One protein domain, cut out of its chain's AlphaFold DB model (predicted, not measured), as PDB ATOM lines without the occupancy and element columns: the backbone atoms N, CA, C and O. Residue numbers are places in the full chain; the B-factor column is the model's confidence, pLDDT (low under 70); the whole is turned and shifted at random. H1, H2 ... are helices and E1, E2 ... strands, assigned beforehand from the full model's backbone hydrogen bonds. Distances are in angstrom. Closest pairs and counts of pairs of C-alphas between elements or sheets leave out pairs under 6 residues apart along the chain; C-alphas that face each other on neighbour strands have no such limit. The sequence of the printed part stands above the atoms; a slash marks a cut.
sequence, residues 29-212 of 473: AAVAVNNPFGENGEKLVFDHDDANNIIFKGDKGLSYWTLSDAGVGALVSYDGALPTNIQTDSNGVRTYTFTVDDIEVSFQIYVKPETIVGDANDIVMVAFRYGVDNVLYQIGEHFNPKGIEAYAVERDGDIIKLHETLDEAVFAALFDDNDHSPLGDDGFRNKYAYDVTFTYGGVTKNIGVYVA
ATOM      1  N   ALA A  29      64.099 -27.485 -45.605       93.19
ATOM      2  CA  ALA A  29      64.157 -28.008 -46.968       93.19
ATOM      3  C   ALA A  29      62.775 -28.051 -47.641       93.19
ATOM      4  O   ALA A  29      62.677 -27.923 -48.858       93.19
ATOM      5  N   ALA A  30      61.706 -28.219 -46.858       94.88
ATOM      6  CA  ALA A  30      60.325 -28.179 -47.328       94.88
ATOM      7  C   ALA A  30      59.400 -27.599 -46.249       94.88
ATOM      8  O   ALA A  30      59.716 -27.627 -45.056       94.88
ATOM      9  N   VAL A  31      58.245 -27.079 -46.669       94.81
ATOM     10  CA  VAL A  31      57.230 -26.519 -45.770       94.81
ATOM     11  C   VAL A  31      55.862 -27.067 -46.145       94.81
ATOM     12  O   VAL A  31      55.454 -26.980 -47.300       94.81
ATOM     13  N   ALA A  32      55.138 -27.599 -45.162       95.25
ATOM     14  CA  ALA A  32      53.771 -28.078 -45.340       95.25
ATOM     15  C   ALA A  32      52.806 -27.249 -44.487       95.25
ATOM     16  O   ALA A  32      52.954 -27.168 -43.267       95.25
ATOM     17  N   VAL A  33      51.822 -26.615 -45.120       94.19
ATOM     18  CA  VAL A  33      50.908 -25.681 -44.448       94.19
ATOM     19  C   VAL A  33      49.609 -26.379 -44.070       94.19
ATOM     20  O   VAL A  33      48.954 -26.997 -44.906       94.19
ATOM     21  N   ASN A  34      49.208 -26.229 -42.809       94.94
ATOM     22  CA  ASN A  34      47.880 -26.611 -42.345       94.94
ATOM     23  C   ASN A  34      46.901 -25.473 -42.603       94.94
ATOM     24  O   ASN A  34      47.156 -24.329 -42.216       94.94
ATOM     25  N   ASN A  35      45.738 -25.796 -43.162       93.88
ATOM     26  CA  ASN A  35      44.658 -24.830 -43.263       93.88
ATOM     27  C   ASN A  35      44.205 -24.383 -41.849       93.88
ATOM     28  O   ASN A  35      44.145 -25.201 -40.916       93.88
ATOM     29  N   PRO A  36      43.881 -23.091 -41.665       91.62
ATOM     30  CA  PRO A  36      43.307 -22.607 -40.417       91.62
ATOM     31  C   PRO A  36      41.906 -23.205 -40.256       91.62
ATOM     32  O   PRO A  36      41.082 -23.079 -41.151       91.62
ATOM     33  N   PHE A  37      41.639 -23.870 -39.133       89.44
ATOM     34  CA  PHE A  37      40.346 -24.521 -38.900       89.44
ATOM     35  C   PHE A  37      39.571 -23.862 -37.763       89.44
ATOM     36  O   PHE A  37      38.384 -23.603 -37.905       89.44
ATOM     37  N   GLY A  38      40.247 -23.514 -36.667       87.06
ATOM     38  CA  GLY A  38      39.552 -23.112 -35.445       87.06
ATOM     39  C   GLY A  38      38.949 -24.307 -34.699       87.06
ATOM     40  O   GLY A  38      39.334 -25.448 -34.955       87.06
ATOM     41  N   GLU A  39      38.056 -24.074 -33.740       81.94
ATOM     42  CA  GLU A  39      37.430 -25.155 -32.960       81.94
ATOM     43  C   GLU A  39      36.376 -25.932 -33.763       81.94
ATOM     44  O   GLU A  39      36.306 -27.157 -33.645       81.94
ATOM     45  N   ASN A  40      35.603 -25.252 -34.616       79.94
ATOM     46  CA  ASN A  40      34.473 -25.808 -35.369       79.94
ATOM     47  C   ASN A  40      34.472 -25.396 -36.852       79.94
ATOM     48  O   ASN A  40      33.420 -25.374 -37.486       79.94
ATOM     49  N   GLY A  41      35.637 -25.081 -37.420       79.75
ATOM     50  CA  GLY A  41      35.751 -24.684 -38.825       79.75
ATOM     51  C   GLY A  41      35.546 -23.190 -39.072       79.75
ATOM     52  O   GLY A  41      35.592 -22.753 -40.220       79.75
ATOM     53  N   GLU A  42      35.405 -22.380 -38.017       84.19
ATOM     54  CA  GLU A  42      35.137 -20.938 -38.101       84.19
ATOM     55  C   GLU A  42      36.261 -20.126 -38.762       84.19
ATOM     56  O   GLU A  42      36.104 -18.932 -38.998       84.19
ATOM     57  N   LYS A  43      37.412 -20.752 -39.042       89.50
ATOM     58  CA  LYS A  43      38.524 -20.119 -39.768       89.50
ATOM     59  C   LYS A  43      38.707 -20.633 -41.198       89.50
ATOM     60  O   LYS A  43      39.621 -20.167 -41.878       89.50
ATOM     61  N   LEU A  44      37.870 -21.571 -41.650       92.69
ATOM     62  CA  LEU A  44      37.834 -22.025 -43.045       92.69
ATOM     63  C   LEU A  44      36.848 -21.230 -43.897       92.69
ATOM     64  O   LEU A  44      37.096 -21.083 -45.093       92.69
ATOM     65  N   VAL A  45      35.750 -20.763 -43.302       93.94
ATOM     66  CA  VAL A  45      34.639 -20.111 -44.000       93.94
ATOM     67  C   VAL A  45      34.356 -18.757 -43.366       93.94
ATOM     68  O   VAL A  45      34.249 -18.657 -42.147       93.94
ATOM     69  N   PHE A  46      34.227 -17.724 -44.197       92.31
ATOM     70  CA  PHE A  46      33.891 -16.365 -43.777       92.31
ATOM     71  C   PHE A  46      32.772 -15.802 -44.645       92.31
ATOM     72  O   PHE A  46      32.717 -16.075 -45.847       92.31
ATOM     73  N   ASP A  47      31.922 -14.970 -44.057       90.25
ATOM     74  CA  ASP A  47      30.920 -14.220 -44.805       90.25
ATOM     75  C   ASP A  47      31.556 -13.061 -45.590       90.25
ATOM     76  O   ASP A  47      32.657 -12.589 -45.282       90.25
ATOM     77  N   HIS A  48      30.852 -12.589 -46.624       86.75
ATOM     78  CA  HIS A  48      31.322 -11.506 -47.492       86.75
ATOM     79  C   HIS A  48      31.724 -10.244 -46.712       86.75
ATOM     80  O   HIS A  48      32.756  -9.634 -47.004       86.75
ATOM     81  N   ASP A  49      30.945  -9.893 -45.688       85.88
ATOM     82  CA  ASP A  49      31.145  -8.692 -44.870       85.88
ATOM     83  C   ASP A  49      32.429  -8.759 -44.023       85.88
ATOM     84  O   ASP A  49      33.089  -7.742 -43.790       85.88
ATOM     85  N   ASP A  50      32.836  -9.965 -43.624       85.06
ATOM     86  CA  ASP A  50      34.010 -10.204 -42.778       85.06
ATOM     87  C   ASP A  50      35.301 -10.372 -43.582       85.06
ATOM     88  O   ASP A  50      36.402 -10.440 -43.026       85.06
ATOM     89  N   ALA A  51      35.200 -10.384 -44.910       79.94
ATOM     90  CA  ALA A  51      36.278 -10.791 -45.791       79.94
ATOM     91  C   ALA A  51      37.536  -9.902 -45.727       79.94
ATOM     92  O   ALA A  51      38.600 -10.303 -46.203       79.94
ATOM     93  N   ASN A  52      37.436  -8.698 -45.162       77.69
ATOM     94  CA  ASN A  52      38.560  -7.775 -44.981       77.69
ATOM     95  C   ASN A  52      39.162  -7.804 -43.562       77.69
ATOM     96  O   ASN A  52      40.201  -7.187 -43.342       77.69
ATOM     97  N   ASN A  53      38.548  -8.525 -42.617       80.69
ATOM     98  CA  ASN A  53      38.931  -8.560 -41.199       80.69
ATOM     99  C   ASN A  53      39.212  -9.989 -40.704       80.69
ATOM    100  O   ASN A  53      38.897 -10.349 -39.569       80.69
ATOM    101  N   ILE A  54      39.820 -10.813 -41.554       83.38
ATOM    102  CA  ILE A  54      40.073 -12.223 -41.256       83.38
ATOM    103  C   ILE A  54      41.284 -12.387 -40.328       83.38
ATOM    104  O   ILE A  54      42.349 -11.807 -40.551       83.38
ATOM    105  N   ILE A  55      41.137 -13.226 -39.300       82.12
ATOM    106  CA  ILE A  55      42.175 -13.508 -38.305       82.12
ATOM    107  C   ILE A  55      42.473 -15.010 -38.269       82.12
ATOM    108  O   ILE A  55      41.613 -15.818 -37.932       82.12
ATOM    109  N   PHE A  56      43.733 -15.378 -38.518       85.88
ATOM    110  CA  PHE A  56      44.161 -16.783 -38.557       85.88
ATOM    111  C   PHE A  56      44.865 -17.290 -37.288       85.88
ATOM    112  O   PHE A  56      45.252 -18.452 -37.239       85.88
ATOM    113  N   LYS A  57      45.042 -16.458 -36.255       85.38
ATOM    114  CA  LYS A  57      45.757 -16.827 -35.013       85.38
ATOM    115  C   LYS A  57      44.898 -17.642 -34.035       85.38
ATOM    116  O   LYS A  57      43.681 -17.725 -34.193       85.38
ATOM    117  N   GLY A  58      45.515 -18.157 -32.971       83.31
ATOM    118  CA  GLY A  58      44.844 -18.871 -31.873       83.31
ATOM    119  C   GLY A  58      44.718 -20.375 -32.111       83.31
ATOM    120  O   GLY A  58      45.260 -20.896 -33.086       83.31
ATOM    121  N   ASP A  59      43.992 -21.068 -31.233       81.81
ATOM    122  CA  ASP A  59      43.870 -22.530 -31.282       81.81
ATOM    123  C   ASP A  59      43.346 -23.011 -32.639       81.81
ATOM    124  O   ASP A  59      42.474 -22.384 -33.258       81.81
ATOM    125  N   LYS A  60      43.986 -24.074 -33.150       82.81
ATOM    126  CA  LYS A  60      43.801 -24.609 -34.512       82.81
ATOM    127  C   LYS A  60      43.795 -23.527 -35.611       82.81
ATOM    128  O   LYS A  60      43.167 -23.692 -36.658       82.81
ATOM    129  N   GLY A  61      44.500 -22.418 -35.385       89.50
ATOM    130  CA  GLY A  61      44.756 -21.377 -36.372       89.50
ATOM    131  C   GLY A  61      45.693 -21.843 -37.488       89.50
ATOM    132  O   GLY A  61      45.948 -23.044 -37.659       89.50
ATOM    133  N   LEU A  62      46.204 -20.884 -38.254       91.62
ATOM    134  CA  LEU A  62      47.215 -21.141 -39.267       91.62
ATOM    135  C   LEU A  62      48.481 -21.670 -38.590       91.62
ATOM    136  O   LEU A  62      48.977 -21.121 -37.606       91.62
ATOM    137  N   SER A  63      48.994 -22.759 -39.137       93.44
ATOM    138  CA  SER A  63      50.230 -23.382 -38.686       93.44
ATOM    139  C   SER A  63      50.894 -24.059 -39.870       93.44
ATOM    140  O   SER A  63      50.213 -24.425 -40.829       93.44
ATOM    141  N   TYR A  64      52.197 -24.254 -39.804       94.12
ATOM    142  CA  TYR A  64      52.938 -24.965 -40.834       94.12
ATOM    143  C   TYR A  64      54.045 -25.802 -40.208       94.12
ATOM    144  O   TYR A  64      54.536 -25.504 -39.118       94.12
ATOM    145  N   TRP A  65      54.421 -26.863 -40.904       95.75
ATOM    146  CA  TRP A  65      55.562 -27.696 -40.578       95.75
ATOM    147  C   TRP A  65      56.779 -27.207 -41.351       95.75
ATOM    148  O   TRP A  65      56.716 -27.117 -42.576       95.75
ATOM    149  N   THR A  66      57.882 -26.923 -40.660       94.88
ATOM    150  CA  THR A  66      59.202 -26.821 -41.295       94.88
ATOM    151  C   THR A  66      59.851 -28.197 -41.287       94.88
ATOM    152  O   THR A  66      59.940 -28.844 -40.242       94.88
ATOM    153  N   LEU A  67      60.256 -28.672 -42.462       95.31
ATOM    154  CA  LEU A  67      60.811 -30.006 -42.673       95.31
ATOM    155  C   LEU A  67      62.263 -29.862 -43.109       95.31
ATOM    156  O   LEU A  67      62.552 -29.142 -44.059       95.31
ATOM    157  N   SER A  68      63.176 -30.531 -42.414       92.94
ATOM    158  CA  SER A  68      64.614 -30.427 -42.678       92.94
ATOM    159  C   SER A  68      65.163 -31.625 -43.445       92.94
ATOM    160  O   SER A  68      64.657 -32.744 -43.353       92.94
ATOM    161  N   ASP A  69      66.305 -31.409 -44.090       90.44
ATOM    162  CA  ASP A  69      67.146 -32.432 -44.723       90.44
ATOM    163  C   ASP A  69      67.597 -33.552 -43.758       90.44
ATOM    164  O   ASP A  69      68.064 -34.614 -44.186       90.44
ATOM    165  N   ALA A  70      67.509 -33.299 -42.448       86.44
ATOM    166  CA  ALA A  70      67.779 -34.257 -41.383       86.44
ATOM    167  C   ALA A  70      66.618 -35.233 -41.123       86.44
ATOM    168  O   ALA A  70      66.791 -36.161 -40.332       86.44
ATOM    169  N   GLY A  71      65.451 -35.027 -41.743       90.38
ATOM    170  CA  GLY A  71      64.230 -35.764 -41.420       90.38
ATOM    171  C   GLY A  71      63.620 -35.336 -40.086       90.38
ATOM    172  O   GLY A  71      63.105 -36.164 -39.342       90.38
ATOM    173  N   VAL A  72      63.717 -34.048 -39.744       90.31
ATOM    174  CA  VAL A  72      63.065 -33.471 -38.557       90.31
ATOM    175  C   VAL A  72      62.007 -32.476 -39.008       90.31
ATOM    176  O   VAL A  72      62.325 -31.571 -39.782       90.31
ATOM    177  N   GLY A  73      60.786 -32.644 -38.496       91.94
ATOM    178  CA  GLY A  73      59.675 -31.712 -38.665       91.94
ATOM    179  C   GLY A  73      59.392 -30.921 -37.387       91.94
ATOM    180  O   GLY A  73      59.333 -31.500 -36.300       91.94
ATOM    181  N   ALA A  74      59.201 -29.607 -37.504       93.81
ATOM    182  CA  ALA A  74      58.802 -28.740 -36.397       93.81
ATOM    183  C   ALA A  74      57.522 -27.971 -36.739       93.81
ATOM    184  O   ALA A  74      57.432 -27.334 -37.787       93.81
ATOM    185  N   LEU A  75      56.528 -28.034 -35.850       93.88
ATOM    186  CA  LEU A  75      55.279 -27.294 -36.007       93.88
ATOM    187  C   LEU A  75      55.477 -25.853 -35.548       93.88
ATOM    188  O   LEU A  75      55.898 -25.611 -34.414       93.88
ATOM    189  N   VAL A  76      55.106 -24.907 -36.402       92.19
ATOM    190  CA  VAL A  76      55.114 -23.479 -36.101       92.19
ATOM    191  C   VAL A  76      53.684 -22.957 -36.162       92.19
ATOM    192  O   VAL A  76      53.020 -23.040 -37.198       92.19
ATOM    193  N   SER A  77      53.202 -22.420 -35.042       91.06
ATOM    194  CA  SER A  77      51.954 -21.653 -35.000       91.06
ATOM    195  C   SER A  77      52.198 -20.260 -35.562       91.06
ATOM    196  O   SER A  77      53.181 -19.605 -35.216       91.06
ATOM    197  N   TYR A  78      51.310 -19.802 -36.437       83.81
ATOM    198  CA  TYR A  78      51.446 -18.493 -37.051       83.81
ATOM    199  C   TYR A  78      50.847 -17.397 -36.153       83.81
ATOM    200  O   TYR A  78      49.634 -17.347 -35.950       83.81
ATOM    201  N   ASP A  79      51.699 -16.489 -35.665       75.12
ATOM    202  CA  ASP A  79      51.321 -15.405 -34.738       75.12
ATOM    203  C   ASP A  79      51.317 -13.995 -35.378       75.12
ATOM    204  O   ASP A  79      51.066 -12.997 -34.698       75.12
ATOM    205  N   GLY A  80      51.598 -13.887 -36.683       66.50
ATOM    206  CA  GLY A  80      51.716 -12.616 -37.415       66.50
ATOM    207  C   GLY A  80      50.426 -12.111 -38.083       66.50
ATOM    208  O   GLY A  80      49.331 -12.623 -37.852       66.50
ATOM    209  N   ALA A  81      50.563 -11.109 -38.959       60.09
ATOM    210  CA  ALA A  81      49.510 -10.639 -39.867       60.09
ATOM    211  C   ALA A  81      49.765 -11.179 -41.291       60.09
ATOM    212  O   ALA A  81      50.864 -10.990 -41.805       60.09
ATOM    213  N   LEU A  82      48.775 -11.800 -41.949       65.12
ATOM    214  CA  LEU A  82      48.864 -12.185 -43.375       65.12
ATOM    215  C   LEU A  82      47.806 -11.439 -44.173       65.12
ATOM    216  O   LEU A  82      46.642 -11.463 -43.766       65.12
ATOM    217  N   PRO A  83      48.199 -10.775 -45.280       60.50
ATOM    218  CA  PRO A  83      48.658 -11.474 -46.501       60.50
ATOM    219  C   PRO A  83      49.762 -10.752 -47.317       60.50
ATOM    220  O   PRO A  83      50.005  -9.567 -47.114       60.50
ATOM    221  N   THR A  84      50.379 -11.410 -48.314       62.91
ATOM    222  CA  THR A  84      51.228 -10.715 -49.320       62.91
ATOM    223  C   THR A  84      50.776 -10.874 -50.778       62.91
ATOM    224  O   THR A  84      51.059  -9.990 -51.583       62.91
ATOM    225  N   ASN A  85      49.999 -11.903 -51.129       63.22
ATOM    226  CA  ASN A  85      49.310 -12.009 -52.424       63.22
ATOM    227  C   ASN A  85      48.026 -12.841 -52.256       63.22
ATOM    228  O   ASN A  85      48.096 -13.964 -51.751       63.22
ATOM    229  N   ILE A  86      46.869 -12.283 -52.629       82.88
ATOM    230  CA  ILE A  86      45.563 -12.954 -52.535       82.88
ATOM    231  C   ILE A  86      44.997 -13.115 -53.940       82.88
ATOM    232  O   ILE A  86      44.796 -12.127 -54.647       82.88
ATOM    233  N   GLN A  87      44.662 -14.347 -54.305       86.19
ATOM    234  CA  GLN A  87      43.879 -14.635 -55.504       86.19
ATOM    235  C   GLN A  87      42.517 -15.179 -55.093       86.19
ATOM    236  O   GLN A  87      42.443 -16.063 -54.245       86.19
ATOM    237  N   THR A  88      41.444 -14.633 -55.664       89.06
ATOM    238  CA  THR A  88      40.075 -15.114 -55.434       89.06
ATOM    239  C   THR A  88      39.559 -15.727 -56.724       89.06
ATOM    240  O   THR A  88      39.637 -15.083 -57.772       89.06
ATOM    241  N   ASP A  89      39.072 -16.961 -56.656       89.94
ATOM    242  CA  ASP A  89      38.462 -17.626 -57.803       89.94
ATOM    243  C   ASP A  89      36.992 -17.206 -58.001       89.94
ATOM    244  O   ASP A  89      36.433 -16.414 -57.240       89.94
ATOM    245  N   SER A  90      36.343 -17.739 -59.037       84.94
ATOM    246  CA  SER A  90      34.936 -17.436 -59.333       84.94
ATOM    247  C   SER A  90      33.944 -17.980 -58.303       84.94
ATOM    248  O   SER A  90      32.784 -17.576 -58.328       84.94
ATOM    249  N   ASN A  91      34.358 -18.906 -57.435       86.50
ATOM    250  CA  ASN A  91      33.498 -19.503 -56.417       86.50
ATOM    251  C   ASN A  91      33.548 -18.739 -55.090       86.50
ATOM    252  O   ASN A  91      32.624 -18.888 -54.296       86.50
ATOM    253  N   GLY A  92      34.575 -17.913 -54.863       89.38
ATOM    254  CA  GLY A  92      34.821 -17.217 -53.594       89.38
ATOM    255  C   GLY A  92      35.955 -17.834 -52.770       89.38
ATOM    256  O   GLY A  92      36.218 -17.389 -51.651       89.38
ATOM    257  N   VAL A  93      36.664 -18.834 -53.303       93.88
ATOM    258  CA  VAL A  93      37.846 -19.408 -52.652       93.88
ATOM    259  C   VAL A  93      38.998 -18.421 -52.776       93.88
ATOM    260  O   VAL A  93      39.379 -18.007 -53.873       93.88
ATOM    261  N   ARG A  94      39.571 -18.044 -51.635       92.81
ATOM    262  CA  ARG A  94      40.720 -17.146 -51.552       92.81
ATOM    263  C   ARG A  94      41.983 -17.930 -51.252       92.81
ATOM    264  O   ARG A  94      42.074 -18.581 -50.215       92.81
ATOM    265  N   THR A  95      42.970 -17.815 -52.131       93.19
ATOM    266  CA  THR A  95      44.307 -18.387 -51.962       93.19
ATOM    267  C   THR A  95      45.247 -17.327 -51.404       93.19
ATOM    268  O   THR A  95      45.457 -16.287 -52.027       93.19
ATOM    269  N   TYR A  96      45.808 -17.602 -50.231       91.38
ATOM    270  CA  TYR A  96      46.771 -16.771 -49.521       91.38
ATOM    271  C   TYR A  96      48.156 -17.367 -49.707       91.38
ATOM    272  O   TYR A  96      48.364 -18.527 -49.363       91.38
ATOM    273  N   THR A  97      49.097 -16.575 -50.215       90.12
ATOM    274  CA  THR A  97      50.483 -17.012 -50.434       90.12
ATOM    275  C   THR A  97      51.438 -16.223 -49.546       90.12
ATOM    276  O   THR A  97      51.258 -15.016 -49.367       90.12
ATOM    277  N   PHE A  98      52.428 -16.905 -48.971       88.75
ATOM    278  CA  PHE A  98      53.482 -16.323 -48.143       88.75
ATOM    279  C   PHE A  98      54.777 -17.134 -48.256       88.75
ATOM    280  O   PHE A  98      54.790 -18.228 -48.815       88.75
ATOM    281  N   THR A  99      55.875 -16.595 -47.729       89.31
ATOM    282  CA  THR A  99      57.200 -17.221 -47.808       89.31
ATOM    283  C   THR A  99      57.698 -17.596 -46.417       89.31
ATOM    284  O   THR A  99      57.604 -16.792 -45.487       89.31
ATOM    285  N   VAL A 100      58.254 -18.798 -46.286       88.88
ATOM    286  CA  VAL A 100      58.950 -19.296 -45.091       88.88
ATOM    287  C   VAL A 100      60.320 -19.785 -45.540       88.88
ATOM    288  O   VAL A 100      60.379 -20.685 -46.367       88.88
ATOM    289  N   ASP A 101      61.403 -19.200 -45.024       88.25
ATOM    290  CA  ASP A 101      62.783 -19.579 -45.379       88.25
ATOM    291  C   ASP A 101      63.010 -19.698 -46.906       88.25
ATOM    292  O   ASP A 101      63.514 -20.702 -47.397       88.25
ATOM    293  N   ASP A 102      62.578 -18.682 -47.664       89.25
ATOM    294  CA  ASP A 102      62.618 -18.618 -49.139       89.25
ATOM    295  C   ASP A 102      61.750 -19.654 -49.892       89.25
ATOM    296  O   ASP A 102      61.767 -19.704 -51.123       89.25
ATOM    297  N   ILE A 103      60.924 -20.427 -49.183       90.19
ATOM    298  CA  ILE A 103      59.957 -21.369 -49.758       90.19
ATOM    299  C   ILE A 103      58.580 -20.706 -49.805       90.19
ATOM    300  O   ILE A 103      58.014 -20.327 -48.776       90.19
ATOM    301  N   GLU A 104      58.037 -20.551 -51.012       90.81
ATOM    302  CA  GLU A 104      56.680 -20.050 -51.214       90.81
ATOM    303  C   GLU A 104      55.659 -21.145 -50.900       90.81
ATOM    304  O   GLU A 104      55.723 -22.255 -51.426       90.81
ATOM    305  N   VAL A 105      54.702 -20.819 -50.037       90.62
ATOM    306  CA  VAL A 105      53.626 -21.717 -49.637       90.62
ATOM    307  C   VAL A 105      52.291 -20.997 -49.651       90.62
ATOM    308  O   VAL A 105      52.208 -19.780 -49.463       90.62
ATOM    309  N   SER A 106      51.220 -21.760 -49.860       91.88
ATOM    310  CA  SER A 106      49.874 -21.211 -49.913       91.88
ATOM    311  C   SER A 106      48.873 -22.020 -49.101       91.88
ATOM    312  O   SER A 106      49.051 -23.208 -48.833       91.88
ATOM    313  N   PHE A 107      47.801 -21.350 -48.692       92.31
ATOM    314  CA  PHE A 107      46.613 -21.978 -48.132       92.31
ATOM    315  C   PHE A 107      45.362 -21.302 -48.682       92.31
ATOM    316  O   PHE A 107      45.418 -20.220 -49.265       92.31
ATOM    317  N   GLN A 108      44.224 -21.956 -48.490       93.69
ATOM    318  CA  GLN A 108      42.939 -21.493 -48.993       93.69
ATOM    319  C   GLN A 108      41.922 -21.372 -47.867       93.69
ATOM    320  O   GLN A 108      41.963 -22.138 -46.899       93.69
ATOM    321  N   ILE A 109      41.019 -20.415 -48.027       93.62
ATOM    322  CA  ILE A 109      39.781 -20.292 -47.260       93.62
ATOM    323  C   ILE A 109      38.636 -19.988 -48.218       93.62
ATOM    324  O   ILE A 109      38.858 -19.505 -49.333       93.62
ATOM    325  N   TYR A 110      37.416 -20.220 -47.767       95.50
ATOM    326  CA  TYR A 110      36.221 -19.878 -48.506       95.50
ATOM    327  C   TYR A 110      35.627 -18.576 -47.973       95.50
ATOM    328  O   TYR A 110      35.351 -18.454 -46.782       95.50
ATOM    329  N   VAL A 111      35.444 -17.590 -48.849       93.81
ATOM    330  CA  VAL A 111      34.650 -16.402 -48.538       93.81
ATOM    331  C   VAL A 111      33.345 -16.516 -49.300       93.81
ATOM    332  O   VAL A 111      33.322 -16.395 -50.526       93.81
ATOM    333  N   LYS A 112      32.264 -16.745 -48.558       92.81
ATOM    334  CA  LYS A 112      30.926 -16.912 -49.103       92.81
ATOM    335  C   LYS A 112      30.513 -15.645 -49.869       92.81
ATOM    336  O   LYS A 112      30.511 -14.558 -49.283       92.81
ATOM    337  N   PRO A 113      30.191 -15.737 -51.170       88.81
ATOM    338  CA  PRO A 113      29.722 -14.589 -51.941       88.81
ATOM    339  C   PRO A 113      28.379 -14.059 -51.418       88.81
ATOM    340  O   PRO A 113      27.572 -14.829 -50.900       88.81
ATOM    341  N   GLU A 114      28.086 -12.769 -51.634       85.94
ATOM    342  CA  GLU A 114      26.788 -12.168 -51.259       85.94
ATOM    343  C   GLU A 114      25.590 -12.898 -51.886       85.94
ATOM    344  O   GLU A 114      24.495 -12.922 -51.327       85.94
ATOM    345  N   THR A 115      25.775 -13.479 -53.073       85.12
ATOM    346  CA  THR A 115      24.756 -14.272 -53.764       85.12
ATOM    347  C   THR A 115      25.338 -15.619 -54.167       85.12
ATOM    348  O   THR A 115      26.268 -15.684 -54.970       85.12
ATOM    349  N   ILE A 116      24.761 -16.699 -53.639       84.38
ATOM    350  CA  ILE A 116      25.092 -18.065 -54.049       84.38
ATOM    351  C   ILE A 116      24.477 -18.326 -55.425       84.38
ATOM    352  O   ILE A 116      23.268 -18.184 -55.617       84.38
ATOM    353  N   VAL A 117      25.310 -18.735 -56.377       84.25
ATOM    354  CA  VAL A 117      24.885 -19.182 -57.706       84.25
ATOM    355  C   VAL A 117      25.351 -20.624 -57.888       84.25
ATOM    356  O   VAL A 117      26.551 -20.882 -57.847       84.25
ATOM    357  N   GLY A 118      24.413 -21.552 -58.087       87.00
ATOM    358  CA  GLY A 118      24.688 -22.992 -58.204       87.00
ATOM    359  C   GLY A 118      23.940 -23.820 -57.160       87.00
ATOM    360  O   GLY A 118      23.051 -23.297 -56.485       87.00
ATOM    361  N   ASP A 119      24.284 -25.105 -57.051       92.06
ATOM    362  CA  ASP A 119      23.793 -25.960 -55.967       92.06
ATOM    363  C   ASP A 119      24.501 -25.569 -54.658       92.06
ATOM    364  O   ASP A 119      25.704 -25.294 -54.650       92.06
ATOM    365  N   ALA A 120      23.739 -25.499 -53.567       92.38
ATOM    366  CA  ALA A 120      24.241 -25.155 -52.240       92.38
ATOM    367  C   ALA A 120      25.225 -26.213 -51.721       92.38
ATOM    368  O   ALA A 120      26.237 -25.852 -51.128       92.38
ATOM    369  N   ASN A 121      24.974 -27.484 -52.046       94.38
ATOM    370  CA  ASN A 121      25.758 -28.624 -51.563       94.38
ATOM    371  C   ASN A 121      26.966 -28.944 -52.467       94.38
ATOM    372  O   ASN A 121      27.650 -29.949 -52.278       94.38
ATOM    373  N   ASP A 122      27.222 -28.132 -53.500       95.38
ATOM    374  CA  ASP A 122      28.424 -28.292 -54.316       95.38
ATOM    375  C   ASP A 122      29.665 -28.044 -53.453       95.38
ATOM    376  O   ASP A 122      29.788 -26.995 -52.816       95.38
ATOM    377  N   ILE A 123      30.632 -28.961 -53.496       96.38
ATOM    378  CA  ILE A 123      31.923 -28.750 -52.840       96.38
ATOM    379  C   ILE A 123      32.708 -27.691 -53.614       96.38
ATOM    380  O   ILE A 123      32.976 -27.839 -54.805       96.38
ATOM    381  N   VAL A 124      33.106 -26.622 -52.926       95.62
ATOM    382  CA  VAL A 124      33.875 -25.509 -53.507       95.62
ATOM    383  C   VAL A 124      35.334 -25.503 -53.065       95.62
ATOM    384  O   VAL A 124      36.184 -24.973 -53.774       95.62
ATOM    385  N   MET A 125      35.650 -26.102 -51.915       95.81
ATOM    386  CA  MET A 125      37.009 -26.141 -51.377       95.81
ATOM    387  C   MET A 125      37.234 -27.398 -50.539       95.81
ATOM    388  O   MET A 125      36.347 -27.844 -49.814       95.81
ATOM    389  N   VAL A 126      38.461 -27.922 -50.578       96.06
ATOM    390  CA  VAL A 126      38.946 -28.931 -49.628       96.06
ATOM    391  C   VAL A 126      40.163 -28.412 -48.861       96.06
ATOM    392  O   VAL A 126      41.071 -27.771 -49.406       96.06
ATOM    393  N   ALA A 127      40.184 -28.668 -47.561       95.50
ATOM    394  CA  ALA A 127      41.179 -28.168 -46.627       95.50
ATOM    395  C   ALA A 127      41.707 -29.296 -45.744       95.50
ATOM    396  O   ALA A 127      40.993 -30.254 -45.454       95.50
ATOM    397  N   PHE A 128      42.957 -29.163 -45.304       95.44
ATOM    398  CA  PHE A 128      43.635 -30.212 -44.556       95.44
ATOM    399  C   PHE A 128      44.367 -29.675 -43.336       95.44
ATOM    400  O   PHE A 128      44.893 -28.556 -43.338       95.44
ATOM    401  N   ARG A 129      44.461 -30.527 -42.320       94.25
ATOM    402  CA  ARG A 129      45.464 -30.426 -41.268       94.25
ATOM    403  C   ARG A 129      46.204 -31.752 -41.149       94.25
ATOM    404  O   ARG A 129      45.600 -32.819 -41.104       94.25
ATOM    405  N   TYR A 130      47.519 -31.643 -41.083       93.94
ATOM    406  CA  TYR A 130      48.467 -32.738 -41.093       93.94
ATOM    407  C   TYR A 130      49.198 -32.822 -39.756       93.94
ATOM    408  O   TYR A 130      49.599 -31.797 -39.182       93.94
ATOM    409  N   GLY A 131      49.437 -34.049 -39.299       94.12
ATOM    410  CA  GLY A 131      50.549 -34.349 -38.403       94.12
ATOM    411  C   GLY A 131      51.873 -34.385 -39.169       94.12
ATOM    412  O   GLY A 131      51.889 -34.407 -40.399       94.12
ATOM    413  N   VAL A 132      52.995 -34.411 -38.445       93.12
ATOM    414  CA  VAL A 132      54.327 -34.510 -39.069       93.12
ATOM    415  C   VAL A 132      54.460 -35.774 -39.921       93.12
ATOM    416  O   VAL A 132      54.932 -35.690 -41.048       93.12
ATOM    417  N   ASP A 133      53.929 -36.899 -39.438       92.44
ATOM    418  CA  ASP A 133      53.985 -38.206 -40.108       92.44
ATOM    419  C   ASP A 133      53.140 -38.268 -41.398       92.44
ATOM    420  O   ASP A 133      53.183 -39.255 -42.121       92.44
ATOM    421  N   ASN A 134      52.354 -37.224 -41.705       94.25
ATOM    422  CA  ASN A 134      51.578 -37.144 -42.947       94.25
ATOM    423  C   ASN A 134      52.284 -36.354 -44.055       94.25
ATOM    424  O   ASN A 134      51.853 -36.417 -45.203       94.25
ATOM    425  N   VAL A 135      53.323 -35.586 -43.719       94.81
ATOM    426  CA  VAL A 135      54.022 -34.676 -44.648       94.81
ATOM    427  C   VAL A 135      55.527 -34.913 -44.688       94.81
ATOM    428  O   VAL A 135      56.188 -34.454 -45.616       94.81
ATOM    429  N   LEU A 136      56.071 -35.635 -43.706       95.00
ATOM    430  CA  LEU A 136      57.467 -36.032 -43.630       95.00
ATOM    431  C   LEU A 136      57.568 -37.551 -43.505       95.00
ATOM    432  O   LEU A 136      57.182 -38.113 -42.486       95.00
ATOM    433  N   TYR A 137      58.145 -38.180 -44.522       93.56
ATOM    434  CA  TYR A 137      58.332 -39.626 -44.594       93.56
ATOM    435  C   TYR A 137      59.815 -39.976 -44.556       93.56
ATOM    436  O   TYR A 137      60.678 -39.222 -45.019       93.56
ATOM    437  N   GLN A 138      60.119 -41.142 -44.008       91.50
ATOM    438  CA  GLN A 138      61.455 -41.715 -44.024       91.50
ATOM    439  C   GLN A 138      61.722 -42.432 -45.348       91.50
ATOM    440  O   GLN A 138      60.823 -42.763 -46.122       91.50
ATOM    441  N   ILE A 139      63.001 -42.690 -45.615       91.56
ATOM    442  CA  ILE A 139      63.419 -43.422 -46.811       91.56
ATOM    443  C   ILE A 139      62.735 -44.799 -46.861       91.56
ATOM    444  O   ILE A 139      62.918 -45.615 -45.959       91.56
ATOM    445  N   GLY A 140      62.032 -45.074 -47.963       90.00
ATOM    446  CA  GLY A 140      61.370 -46.358 -48.221       90.00
ATOM    447  C   GLY A 140      59.893 -46.417 -47.832       90.00
ATOM    448  O   GLY A 140      59.218 -47.357 -48.240       90.00
ATOM    449  N   GLU A 141      59.387 -45.434 -47.087       90.00
ATOM    450  CA  GLU A 141      57.978 -45.391 -46.689       90.00
ATOM    451  C   GLU A 141      57.064 -44.992 -47.852       90.00
ATOM    452  O   GLU A 141      57.453 -44.231 -48.744       90.00
ATOM    453  N   HIS A 142      55.836 -45.504 -47.814       89.44
ATOM    454  CA  HIS A 142      54.761 -45.127 -48.727       89.44
ATOM    455  C   HIS A 142      53.791 -44.161 -48.050       89.44
ATOM    456  O   HIS A 142      53.705 -44.108 -46.823       89.44
ATOM    457  N   PHE A 143      53.034 -43.408 -48.854       92.19
ATOM    458  CA  PHE A 143      52.041 -42.473 -48.341       92.19
ATOM    459  C   PHE A 143      50.994 -43.175 -47.460       92.19
ATOM    460  O   PHE A 143      50.438 -44.212 -47.821       92.19
ATOM    461  N   ASN A 144      50.690 -42.570 -46.312       91.38
ATOM    462  CA  ASN A 144      49.693 -43.046 -45.368       91.38
ATOM    463  C   ASN A 144      48.723 -41.908 -44.981       91.38
ATOM    464  O   ASN A 144      49.112 -40.974 -44.272       91.38
ATOM    465  N   PRO A 145      47.437 -41.993 -45.375       92.19
ATOM    466  CA  PRO A 145      46.452 -40.949 -45.087       92.19
ATOM    467  C   PRO A 145      45.982 -40.931 -43.623       92.19
ATOM    468  O   PRO A 145      45.224 -40.045 -43.218       92.19
ATOM    469  N   LYS A 146      46.387 -41.908 -42.804       91.50
ATOM    470  CA  LYS A 146      45.917 -42.036 -41.427       91.50
ATOM    471  C   LYS A 146      46.309 -40.827 -40.575       91.50
ATOM    472  O   LYS A 146      47.473 -40.447 -40.498       91.50
ATOM    473  N   GLY A 147      45.329 -40.265 -39.869       91.81
ATOM    474  CA  GLY A 147      45.524 -39.106 -38.993       91.81
ATOM    475  C   GLY A 147      45.433 -37.749 -39.698       91.81
ATOM    476  O   GLY A 147      45.466 -36.732 -39.010       91.81
ATOM    477  N   ILE A 148      45.263 -37.716 -41.026       95.00
ATOM    478  CA  ILE A 148      44.957 -36.480 -41.753       95.00
ATOM    479  C   ILE A 148      43.535 -36.031 -41.405       95.00
ATOM    480  O   ILE A 148      42.570 -36.770 -41.603       95.00
ATOM    481  N   GLU A 149      43.392 -34.789 -40.947       94.94
ATOM    482  CA  GLU A 149      42.087 -34.149 -40.804       94.94
ATOM    483  C   GLU A 149      41.739 -33.447 -42.124       94.94
ATOM    484  O   GLU A 149      42.309 -32.403 -42.448       94.94
ATOM    485  N   ALA A 150      40.810 -34.011 -42.896       95.62
ATOM    486  CA  ALA A 150      40.299 -33.395 -44.121       95.62
ATOM    487  C   ALA A 150      38.899 -32.807 -43.926       95.62
ATOM    488  O   ALA A 150      38.043 -33.408 -43.261       95.62
ATOM    489  N   TYR A 151      38.675 -31.659 -44.559       96.06
ATOM    490  CA  TYR A 151      37.456 -30.864 -44.493       96.06
ATOM    491  C   TYR A 151      37.017 -30.489 -45.908       96.06
ATOM    492  O   TYR A 151      37.824 -29.965 -46.676       96.06
ATOM    493  N   ALA A 152      35.758 -30.737 -46.250       96.62
ATOM    494  CA  ALA A 152      35.137 -30.222 -47.465       96.62
ATOM    495  C   ALA A 152      34.212 -29.061 -47.104       96.62
ATOM    496  O   ALA A 152      33.519 -29.122 -46.092       96.62
ATOM    497  N   VAL A 153      34.232 -28.012 -47.915       96.56
ATOM    498  CA  VAL A 153      33.380 -26.837 -47.750       96.56
ATOM    499  C   VAL A 153      32.382 -26.801 -48.893       96.56
ATOM    500  O   VAL A 153      32.781 -26.821 -50.063       96.56
ATOM    501  N   GLU A 154      31.106 -26.766 -48.536       96.06
ATOM    502  CA  GLU A 154      29.976 -26.599 -49.441       96.06
ATOM    503  C   GLU A 154      29.798 -25.125 -49.821       96.06
ATOM    504  O   GLU A 154      30.285 -24.206 -49.154       96.06
ATOM    505  N   ARG A 155      29.125 -24.873 -50.943       95.06
ATOM    506  CA  ARG A 155      28.942 -23.527 -51.501       95.06
ATOM    507  C   ARG A 155      28.128 -22.612 -50.585       95.06
ATOM    508  O   ARG A 155      28.291 -21.393 -50.624       95.06
ATOM    509  N   ASP A 156      27.240 -23.164 -49.772       93.56
ATOM    510  CA  ASP A 156      26.516 -22.399 -48.758       93.56
ATOM    511  C   ASP A 156      27.331 -22.121 -47.484       93.56
ATOM    512  O   ASP A 156      26.885 -21.330 -46.646       93.56
ATOM    513  N   GLY A 157      28.550 -22.653 -47.396       92.62
ATOM    514  CA  GLY A 157      29.473 -22.460 -46.287       92.62
ATOM    515  C   GLY A 157      29.457 -23.579 -45.250       92.62
ATOM    516  O   GLY A 157      30.238 -23.498 -44.301       92.62
ATOM    517  N   ASP A 158      28.630 -24.614 -45.419       94.25
ATOM    518  CA  ASP A 158      28.648 -25.771 -44.531       94.25
ATOM    519  C   ASP A 158      29.967 -26.554 -44.667       94.25
ATOM    520  O   ASP A 158      30.606 -26.614 -45.723       94.25
ATOM    521  N   ILE A 159      30.432 -27.117 -43.547       95.44
ATOM    522  CA  ILE A 159      31.731 -27.789 -43.451       95.44
ATOM    523  C   ILE A 159      31.522 -29.256 -43.100       95.44
ATOM    524  O   ILE A 159      31.071 -29.602 -42.006       95.44
ATOM    525  N   ILE A 160      31.958 -30.134 -43.996       95.19
ATOM    526  CA  ILE A 160      31.937 -31.579 -43.806       95.19
ATOM    527  C   ILE A 160      33.321 -32.044 -43.361       95.19
ATOM    528  O   ILE A 160      34.315 -31.918 -44.080       95.19
ATOM    529  N   LYS A 161      33.393 -32.659 -42.182       94.75
ATOM    530  CA  LYS A 161      34.605 -33.322 -41.694       94.75
ATOM    531  C   LYS A 161      34.709 -34.721 -42.296       94.75
ATOM    532  O   LYS A 161      34.175 -35.689 -41.754       94.75
ATOM    533  N   LEU A 162      35.384 -34.839 -43.434       95.25
ATOM    534  CA  LEU A 162      35.440 -36.085 -44.210       95.25
ATOM    535  C   LEU A 162      35.994 -37.262 -43.398       95.25
ATOM    536  O   LEU A 162      35.454 -38.359 -43.451       95.25
ATOM    537  N   HIS A 163      37.015 -37.007 -42.584       90.56
ATOM    538  CA  HIS A 163      37.664 -38.010 -41.737       90.56
ATOM    539  C   HIS A 163      36.796 -38.514 -40.562       90.56
ATOM    540  O   HIS A 163      37.099 -39.557 -39.993       90.56
ATOM    541  N   GLU A 164      35.738 -37.787 -40.181       93.50
ATOM    542  CA  GLU A 164      34.770 -38.224 -39.158       93.50
ATOM    543  C   GLU A 164      33.528 -38.886 -39.783       93.50
ATOM    544  O   GLU A 164      32.815 -39.631 -39.111       93.50
ATOM    545  N   THR A 165      33.241 -38.587 -41.053       94.12
ATOM    546  CA  THR A 165      31.983 -38.954 -41.728       94.12
ATOM    547  C   THR A 165      32.125 -40.141 -42.673       94.12
ATOM    548  O   THR A 165      31.180 -40.916 -42.823       94.12
ATOM    549  N   LEU A 166      33.285 -40.294 -43.310       94.81
ATOM    550  CA  LEU A 166      33.583 -41.398 -44.212       94.81
ATOM    551  C   LEU A 166      34.236 -42.554 -43.453       94.81
ATOM    552  O   LEU A 166      34.979 -42.358 -42.494       94.81
ATOM    553  N   ASP A 167      33.984 -43.774 -43.924       94.75
ATOM    554  CA  ASP A 167      34.748 -44.943 -43.492       94.75
ATOM    555  C   ASP A 167      36.233 -44.795 -43.873       94.75
ATOM    556  O   ASP A 167      36.552 -44.223 -44.918       94.75
ATOM    557  N   GLU A 168      37.141 -45.339 -43.055       91.94
ATOM    558  CA  GLU A 168      38.595 -45.181 -43.223       91.94
ATOM    559  C   GLU A 168      39.073 -45.653 -44.606       91.94
ATOM    560  O   GLU A 168      39.906 -44.991 -45.223       91.94
ATOM    561  N   ALA A 169      38.507 -46.743 -45.142       93.81
ATOM    562  CA  ALA A 169      38.883 -47.246 -46.463       93.81
ATOM    563  C   ALA A 169      38.389 -46.333 -47.595       93.81
ATOM    564  O   ALA A 169      39.099 -46.121 -48.579       93.81
ATOM    565  N   VAL A 170      37.184 -45.770 -47.453       95.38
ATOM    566  CA  VAL A 170      36.620 -44.820 -48.423       95.38
ATOM    567  C   VAL A 170      37.411 -43.518 -48.402       95.38
ATOM    568  O   VAL A 170      37.737 -42.993 -49.460       95.38
ATOM    569  N   PHE A 171      37.757 -43.026 -47.212       95.88
ATOM    570  CA  PHE A 171      38.571 -41.831 -47.043       95.88
ATOM    571  C   PHE A 171      39.970 -42.004 -47.643       95.88
ATOM    572  O   PHE A 171      40.428 -41.139 -48.386       95.88
ATOM    573  N   ALA A 172      40.627 -43.137 -47.378       94.69
ATOM    574  CA  ALA A 172      41.943 -43.440 -47.931       94.69
ATOM    575  C   ALA A 172      41.936 -43.507 -49.467       94.69
ATOM    576  O   ALA A 172      42.870 -43.024 -50.097       94.69
ATOM    577  N   ALA A 173      40.864 -44.030 -50.072       95.75
ATOM    578  CA  ALA A 173      40.716 -44.115 -51.526       95.75
ATOM    579  C   ALA A 173      40.551 -42.752 -52.231       95.75
ATOM    580  O   ALA A 173      40.572 -42.702 -53.458       95.75
ATOM    581  N   LEU A 174      40.371 -41.656 -51.482       96.62
ATOM    582  CA  LEU A 174      40.343 -40.299 -52.042       96.62
ATOM    583  C   LEU A 174      41.744 -39.747 -52.340       96.62
ATOM    584  O   LEU A 174      41.843 -38.708 -52.992       96.62
ATOM    585  N   PHE A 175      42.797 -40.407 -51.845       96.62
ATOM    586  CA  PHE A 175      44.191 -40.040 -52.067       96.62
ATOM    587  C   PHE A 175      44.812 -40.925 -53.151       96.62
ATOM    588  O   PHE A 175      44.683 -42.147 -53.117       96.62
ATOM    589  N   ASP A 176      45.526 -40.291 -54.072       95.56
ATOM    590  CA  ASP A 176      46.320 -40.909 -55.127       95.56
ATOM    591  C   ASP A 176      47.762 -40.415 -54.986       95.56
ATOM    592  O   ASP A 176      48.028 -39.215 -55.083       95.56
ATOM    593  N   ASP A 177      48.700 -41.317 -54.702       92.88
ATOM    594  CA  ASP A 177      50.120 -40.980 -54.574       92.88
ATOM    595  C   ASP A 177      50.833 -40.848 -55.931       92.88
ATOM    596  O   ASP A 177      52.037 -40.594 -55.972       92.88
ATOM    597  N   ASN A 178      50.083 -40.961 -57.034       92.56
ATOM    598  CA  ASN A 178      50.554 -40.864 -58.408       92.56
ATOM    599  C   ASN A 178      51.620 -41.924 -58.740       92.56
ATOM    600  O   ASN A 178      52.646 -41.615 -59.355       92.56
ATOM    601  N   ASP A 179      51.370 -43.171 -58.322       87.31
ATOM    602  CA  ASP A 179      52.261 -44.327 -58.500       87.31
ATOM    603  C   ASP A 179      53.660 -44.078 -57.908       87.31
ATOM    604  O   ASP A 179      54.704 -44.380 -58.507       87.31
ATOM    605  N   HIS A 180      53.694 -43.484 -56.714       88.00
ATOM    606  CA  HIS A 180      54.940 -43.155 -56.047       88.00
ATOM    607  C   HIS A 180      55.783 -44.415 -55.758       88.00
ATOM    608  O   HIS A 180      55.371 -45.318 -55.030       88.00
ATOM    609  N   SER A 181      57.020 -44.448 -56.274       89.00
ATOM    610  CA  SER A 181      58.004 -45.492 -55.953       89.00
ATOM    611  C   SER A 181      59.154 -44.937 -55.104       89.00
ATOM    612  O   SER A 181      59.967 -44.152 -55.618       89.00
ATOM    613  N   PRO A 182      59.301 -45.393 -53.843       87.69
ATOM    614  CA  PRO A 182      60.422 -45.008 -52.983       87.69
ATOM    615  C   PRO A 182      61.789 -45.470 -53.516       87.69
ATOM    616  O   PRO A 182      62.823 -44.856 -53.228       87.69
ATOM    617  N   LEU A 183      61.803 -46.554 -54.301       88.75
ATOM    618  CA  LEU A 183      62.991 -47.128 -54.929       88.75
ATOM    619  C   LEU A 183      63.063 -46.695 -56.402       88.75
ATOM    620  O   LEU A 183      62.148 -46.966 -57.181       88.75
ATOM    621  N   GLY A 184      64.132 -45.990 -56.776       85.19
ATOM    622  CA  GLY A 184      64.446 -45.650 -58.166       85.19
ATOM    623  C   GLY A 184      65.565 -46.520 -58.743       85.19
ATOM    624  O   GLY A 184      66.088 -47.402 -58.066       85.19
ATOM    625  N   ASP A 185      65.972 -46.217 -59.977       81.81
ATOM    626  CA  ASP A 185      67.013 -46.968 -60.699       81.81
ATOM    627  C   ASP A 185      68.391 -46.907 -60.012       81.81
ATOM    628  O   ASP A 185      69.147 -47.876 -60.045       81.81
ATOM    629  N   ASP A 186      68.691 -45.790 -59.342       81.00
ATOM    630  CA  ASP A 186      69.939 -45.564 -58.596       81.00
ATOM    631  C   ASP A 186      69.807 -45.876 -57.089       81.00
ATOM    632  O   ASP A 186      70.667 -45.499 -56.285       81.00
ATOM    633  N   GLY A 187      68.718 -46.541 -56.684       86.88
ATOM    634  CA  GLY A 187      68.442 -46.903 -55.296       86.88
ATOM    635  C   GLY A 187      67.360 -46.064 -54.621       86.88
ATOM    636  O   GLY A 187      66.551 -45.390 -55.267       86.88
ATOM    637  N   PHE A 188      67.305 -46.139 -53.287       90.56
ATOM    638  CA  PHE A 188      66.283 -45.435 -52.518       90.56
ATOM    639  C   PHE A 188      66.441 -43.920 -52.616       90.56
ATOM    640  O   PHE A 188      67.510 -43.360 -52.345       90.56
ATOM    641  N   ARG A 189      65.337 -43.254 -52.948       89.81
ATOM    642  CA  ARG A 189      65.280 -41.800 -53.052       89.81
ATOM    643  C   ARG A 189      65.273 -41.178 -51.654       89.81
ATOM    644  O   ARG A 189      64.670 -41.706 -50.724       89.81
ATOM    645  N   ASN A 190      65.960 -40.051 -51.497       91.12
ATOM    646  CA  ASN A 190      66.047 -39.304 -50.241       91.12
ATOM    647  C   ASN A 190      66.177 -37.809 -50.543       91.12
ATOM    648  O   ASN A 190      66.796 -37.454 -51.546       91.12
ATOM    649  N   LYS A 191      65.658 -36.958 -49.653       92.06
ATOM    650  CA  LYS A 191      65.651 -35.493 -49.766       92.06
ATOM    651  C   LYS A 191      64.945 -34.998 -51.024       92.06
ATOM    652  O   LYS A 191      65.504 -34.242 -51.816       92.06
ATOM    653  N   TYR A 192      63.721 -35.460 -51.224       92.50
ATOM    654  CA  TYR A 192      62.895 -35.059 -52.357       92.50
ATOM    655  C   TYR A 192      61.440 -34.918 -51.927       92.50
ATOM    656  O   TYR A 192      61.026 -35.503 -50.926       92.50
ATOM    657  N   ALA A 193      60.680 -34.140 -52.692       93.31
ATOM    658  CA  ALA A 193      59.244 -33.991 -52.517       93.31
ATOM    659  C   ALA A 193      58.485 -34.642 -53.678       93.31
ATOM    660  O   ALA A 193      58.997 -34.706 -54.799       93.31
ATOM    661  N   TYR A 194      57.271 -35.102 -53.404       94.19
ATOM    662  CA  TYR A 194      56.297 -35.519 -54.408       94.19
ATOM    663  C   TYR A 194      54.894 -35.086 -53.980       94.19
ATOM    664  O   TYR A 194      54.662 -34.804 -52.803       94.19
ATOM    665  N   ASP A 195      53.975 -35.016 -54.938       94.44
ATOM    666  CA  ASP A 195      52.599 -34.606 -54.684       94.44
ATOM    667  C   ASP A 195      51.680 -35.823 -54.586       94.44
ATOM    668  O   ASP A 195      51.678 -36.691 -55.461       94.44
ATOM    669  N   VAL A 196      50.853 -35.833 -53.545       96.44
ATOM    670  CA  VAL A 196      49.707 -36.730 -53.404       96.44
ATOM    671  C   VAL A 196      48.456 -35.960 -53.789       96.44
ATOM    672  O   VAL A 196      48.177 -34.884 -53.258       96.44
ATOM    673  N   THR A 197      47.696 -36.498 -54.725       97.06
ATOM    674  CA  THR A 197      46.479 -35.883 -55.231       97.06
ATOM    675  C   THR A 197      45.286 -36.360 -54.415       97.06
ATOM    676  O   THR A 197      45.025 -37.550 -54.306       97.06
ATOM    677  N   PHE A 198      44.524 -35.427 -53.851       97.19
ATOM    678  CA  PHE A 198      43.260 -35.711 -53.183       97.19
ATOM    679  C   PHE A 198      42.093 -35.213 -54.026       97.19
ATOM    680  O   PHE A 198      42.102 -34.054 -54.445       97.19
ATOM    681  N   THR A 199      41.070 -36.045 -54.232       96.81
ATOM    682  CA  THR A 199      39.870 -35.656 -54.988       96.81
ATOM    683  C   THR A 199      38.591 -35.973 -54.224       96.81
ATOM    684  O   THR A 199      38.335 -37.120 -53.875       96.81
ATOM    685  N   TYR A 200      37.744 -34.962 -54.016       97.00
ATOM    686  CA  TYR A 200      36.427 -35.122 -53.400       97.00
ATOM    687  C   TYR A 200      35.439 -34.094 -53.954       97.00
ATOM    688  O   TYR A 200      35.775 -32.923 -54.106       97.00
ATOM    689  N   GLY A 201      34.213 -34.524 -54.271       93.56
ATOM    690  CA  GLY A 201      33.152 -33.620 -54.738       93.56
ATOM    691  C   GLY A 201      33.495 -32.826 -56.006       93.56
ATOM    692  O   GLY A 201      33.012 -31.715 -56.174       93.56
ATOM    693  N   GLY A 202      34.361 -33.359 -56.876       92.50
ATOM    694  CA  GLY A 202      34.832 -32.667 -58.085       92.50
ATOM    695  C   GLY A 202      35.952 -31.646 -57.851       92.50
ATOM    696  O   GLY A 202      36.447 -31.069 -58.817       92.50
ATOM    697  N   VAL A 203      36.387 -31.453 -56.602       94.56
ATOM    698  CA  VAL A 203      37.535 -30.616 -56.245       94.56
ATOM    699  C   VAL A 203      38.765 -31.497 -56.063       94.56
ATOM    700  O   VAL A 203      38.734 -32.477 -55.319       94.56
ATOM    701  N   THR A 204      39.860 -31.112 -56.716       95.19
ATOM    702  CA  THR A 204      41.157 -31.786 -56.617       95.19
ATOM    703  C   THR A 204      42.185 -30.863 -55.969       95.19
ATOM    704  O   THR A 204      42.275 -29.686 -56.319       95.19
ATOM    705  N   LYS A 205      42.978 -31.393 -55.034       93.50
ATOM    706  CA  LYS A 205      44.052 -30.663 -54.353       93.50
ATOM    707  C   LYS A 205      45.295 -31.532 -54.211       93.50
ATOM    708  O   LYS A 205      45.197 -32.679 -53.791       93.50
ATOM    709  N   ASN A 206      46.453 -30.959 -54.524       94.19
ATOM    710  CA  ASN A 206      47.742 -31.616 -54.332       94.19
ATOM    711  C   ASN A 206      48.292 -31.324 -52.936       94.19
ATOM    712  O   ASN A 206      48.187 -30.204 -52.426       94.19
ATOM    713  N   ILE A 207      48.877 -32.350 -52.336       93.19
ATOM    714  CA  ILE A 207      49.481 -32.340 -51.014       93.19
ATOM    715  C   ILE A 207      50.955 -32.676 -51.197       93.19
ATOM    716  O   ILE A 207      51.290 -33.790 -51.588       93.19
ATOM    717  N   GLY A 208      51.825 -31.712 -50.905       92.88
ATOM    718  CA  GLY A 208      53.264 -31.930 -50.952       92.88
ATOM    719  C   GLY A 208      53.716 -32.808 -49.790       92.88
ATOM    720  O   GLY A 208      53.515 -32.465 -48.622       92.88
ATOM    721  N   VAL A 209      54.355 -33.922 -50.120       94.75
ATOM    722  CA  VAL A 209      54.977 -34.851 -49.181       94.75
ATOM    723  C   VAL A 209      56.484 -34.791 -49.370       94.75
ATOM    724  O   VAL A 209      56.974 -34.819 -50.497       94.75
ATOM    725  N   TYR A 210      57.237 -34.716 -48.275       95.56
ATOM    726  CA  TYR A 210      58.693 -34.668 -48.300       95.56
ATOM    727  C   TYR A 210      59.294 -35.933 -47.693       95.56
ATOM    728  O   TYR A 210      58.922 -36.350 -46.599       95.56
ATOM    729  N   VAL A 211      60.250 -36.537 -48.392       94.12
ATOM    730  CA  VAL A 211      60.953 -37.737 -47.935       94.12
ATOM    731  C   VAL A 211      62.361 -37.355 -47.514       94.12
ATOM    732  O   VAL A 211      63.189 -36.997 -48.357       94.12
ATOM    733  N   ALA A 212      62.653 -37.452 -46.219       92.44
ATOM    734  CA  ALA A 212      63.982 -37.190 -45.685       92.44
ATOM    735  C   ALA A 212      64.269 -37.946 -44.386       92.44
ATOM    736  O   ALA A 212      63.419 -38.114 -43.517       92.44
TER     737      ALA A 212
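Overview. This is residues 29 to 212 of the 473 residues of an uncharacterized protein of Tenericutes bacterium HGW-Tenericutes-2 (UniProt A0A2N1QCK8). This is a loose sandwich of small sheets, with E4 to E6 and E10 to E11 on one side and E1 to E3 and E7 to E9 on the other, only partly face to face. The strands run mostly along the longest axis, and two very short helices, H1 and H2, follow E9. The printed part has 184 residues, in the order E1 to E9, H1, H2, E10, E11; the sheets are antiparallel and the class is mostly strand, though only 81 residues are in named elements. It is compact, with a radius of gyration of the C-alphas of 16.8 A, and only just elongated, spanning 55 by 36 by 27 A.

Along the chain. Begin with E4, residues 85 to 88, E5, residues 93 to 100, 22.4 A long, and E6, residues 103 to 111, 25.8 A, ending at C-alpha 111 at (34.650, -16.402, -48.538). Go back to C-alpha 29 at (64.157, -28.008, -46.968), where E1, residues 29 to 34, begins; E2, residues 63 to 68, and E3, residues 73 to 77, follow. Then find E7, residues 123 to 129, 17.9 A, E8, residues 149 to 154, E9, residues 159 to 161, H1, residues 162 to 165, and H2, residues 168 to 172. Last come E10, residues 192 to 200, 26.5 A, and E11, residues 203 to 211, 25.8 A, ending at (60.953, -37.737, -47.935).

Arrangement. Each three-strand sheet is a meander, each strand the antiparallel neighbour of the one before: E4 E5 E6, E1 E2 E3 and E7 E8 E9. Look for N 87 and O 95 at 3.1 A, N 96 and O 107 at 2.8 A, N 32 and O 65 at 3.1 A, N 64 and O 76 at 3.0 A, N 127 and O 151 at 2.8 A, and N 152 and O 160 at 2.9 A. The hairpin E10 and E11 has N 196 and O 207 at 2.9 A. The whole is a stack of sheets, face to face in turn. E4 E5 E6 faces E7 E8 E9, the parts that face each other 10.2 A centre to centre, and the closest C-alphas of E6 and E7 are those of Tyr 110 and Met 125, 6.9 A apart. E10 E11 faces E7 E8 E9, with Met 125 and Val 203 the closest C-alphas of E7 and E11 at 6.6 A, and also faces E1 E2 E3, with Ala 30 and Tyr 210 the closest of E1 and E11 at 6.8 A. The closest C-alphas of E1 and E6, Val 33 and Phe 107, are 6.8 A apart. H1 only grazes the sheet E7 E8 E9 with residues 162 to 164; H2 is close but not clearly touching H1, with C-alphas 163 and 171 at 6.6 A. In H2 every O i to N i+4 pair is within hydrogen-bond range; H1 is too short for such a pair.

Size, cuts and confidence. The C-alphas farthest apart, Asp 49 and Asp 186, are 55.3 A apart. The printed part has no cut. The links E1 to E2, E6 to E7, E7 to E8 and H2 to E10 are long. Mean pLDDT of the printed part is 90.3, and residues 80 to 85 are under 70.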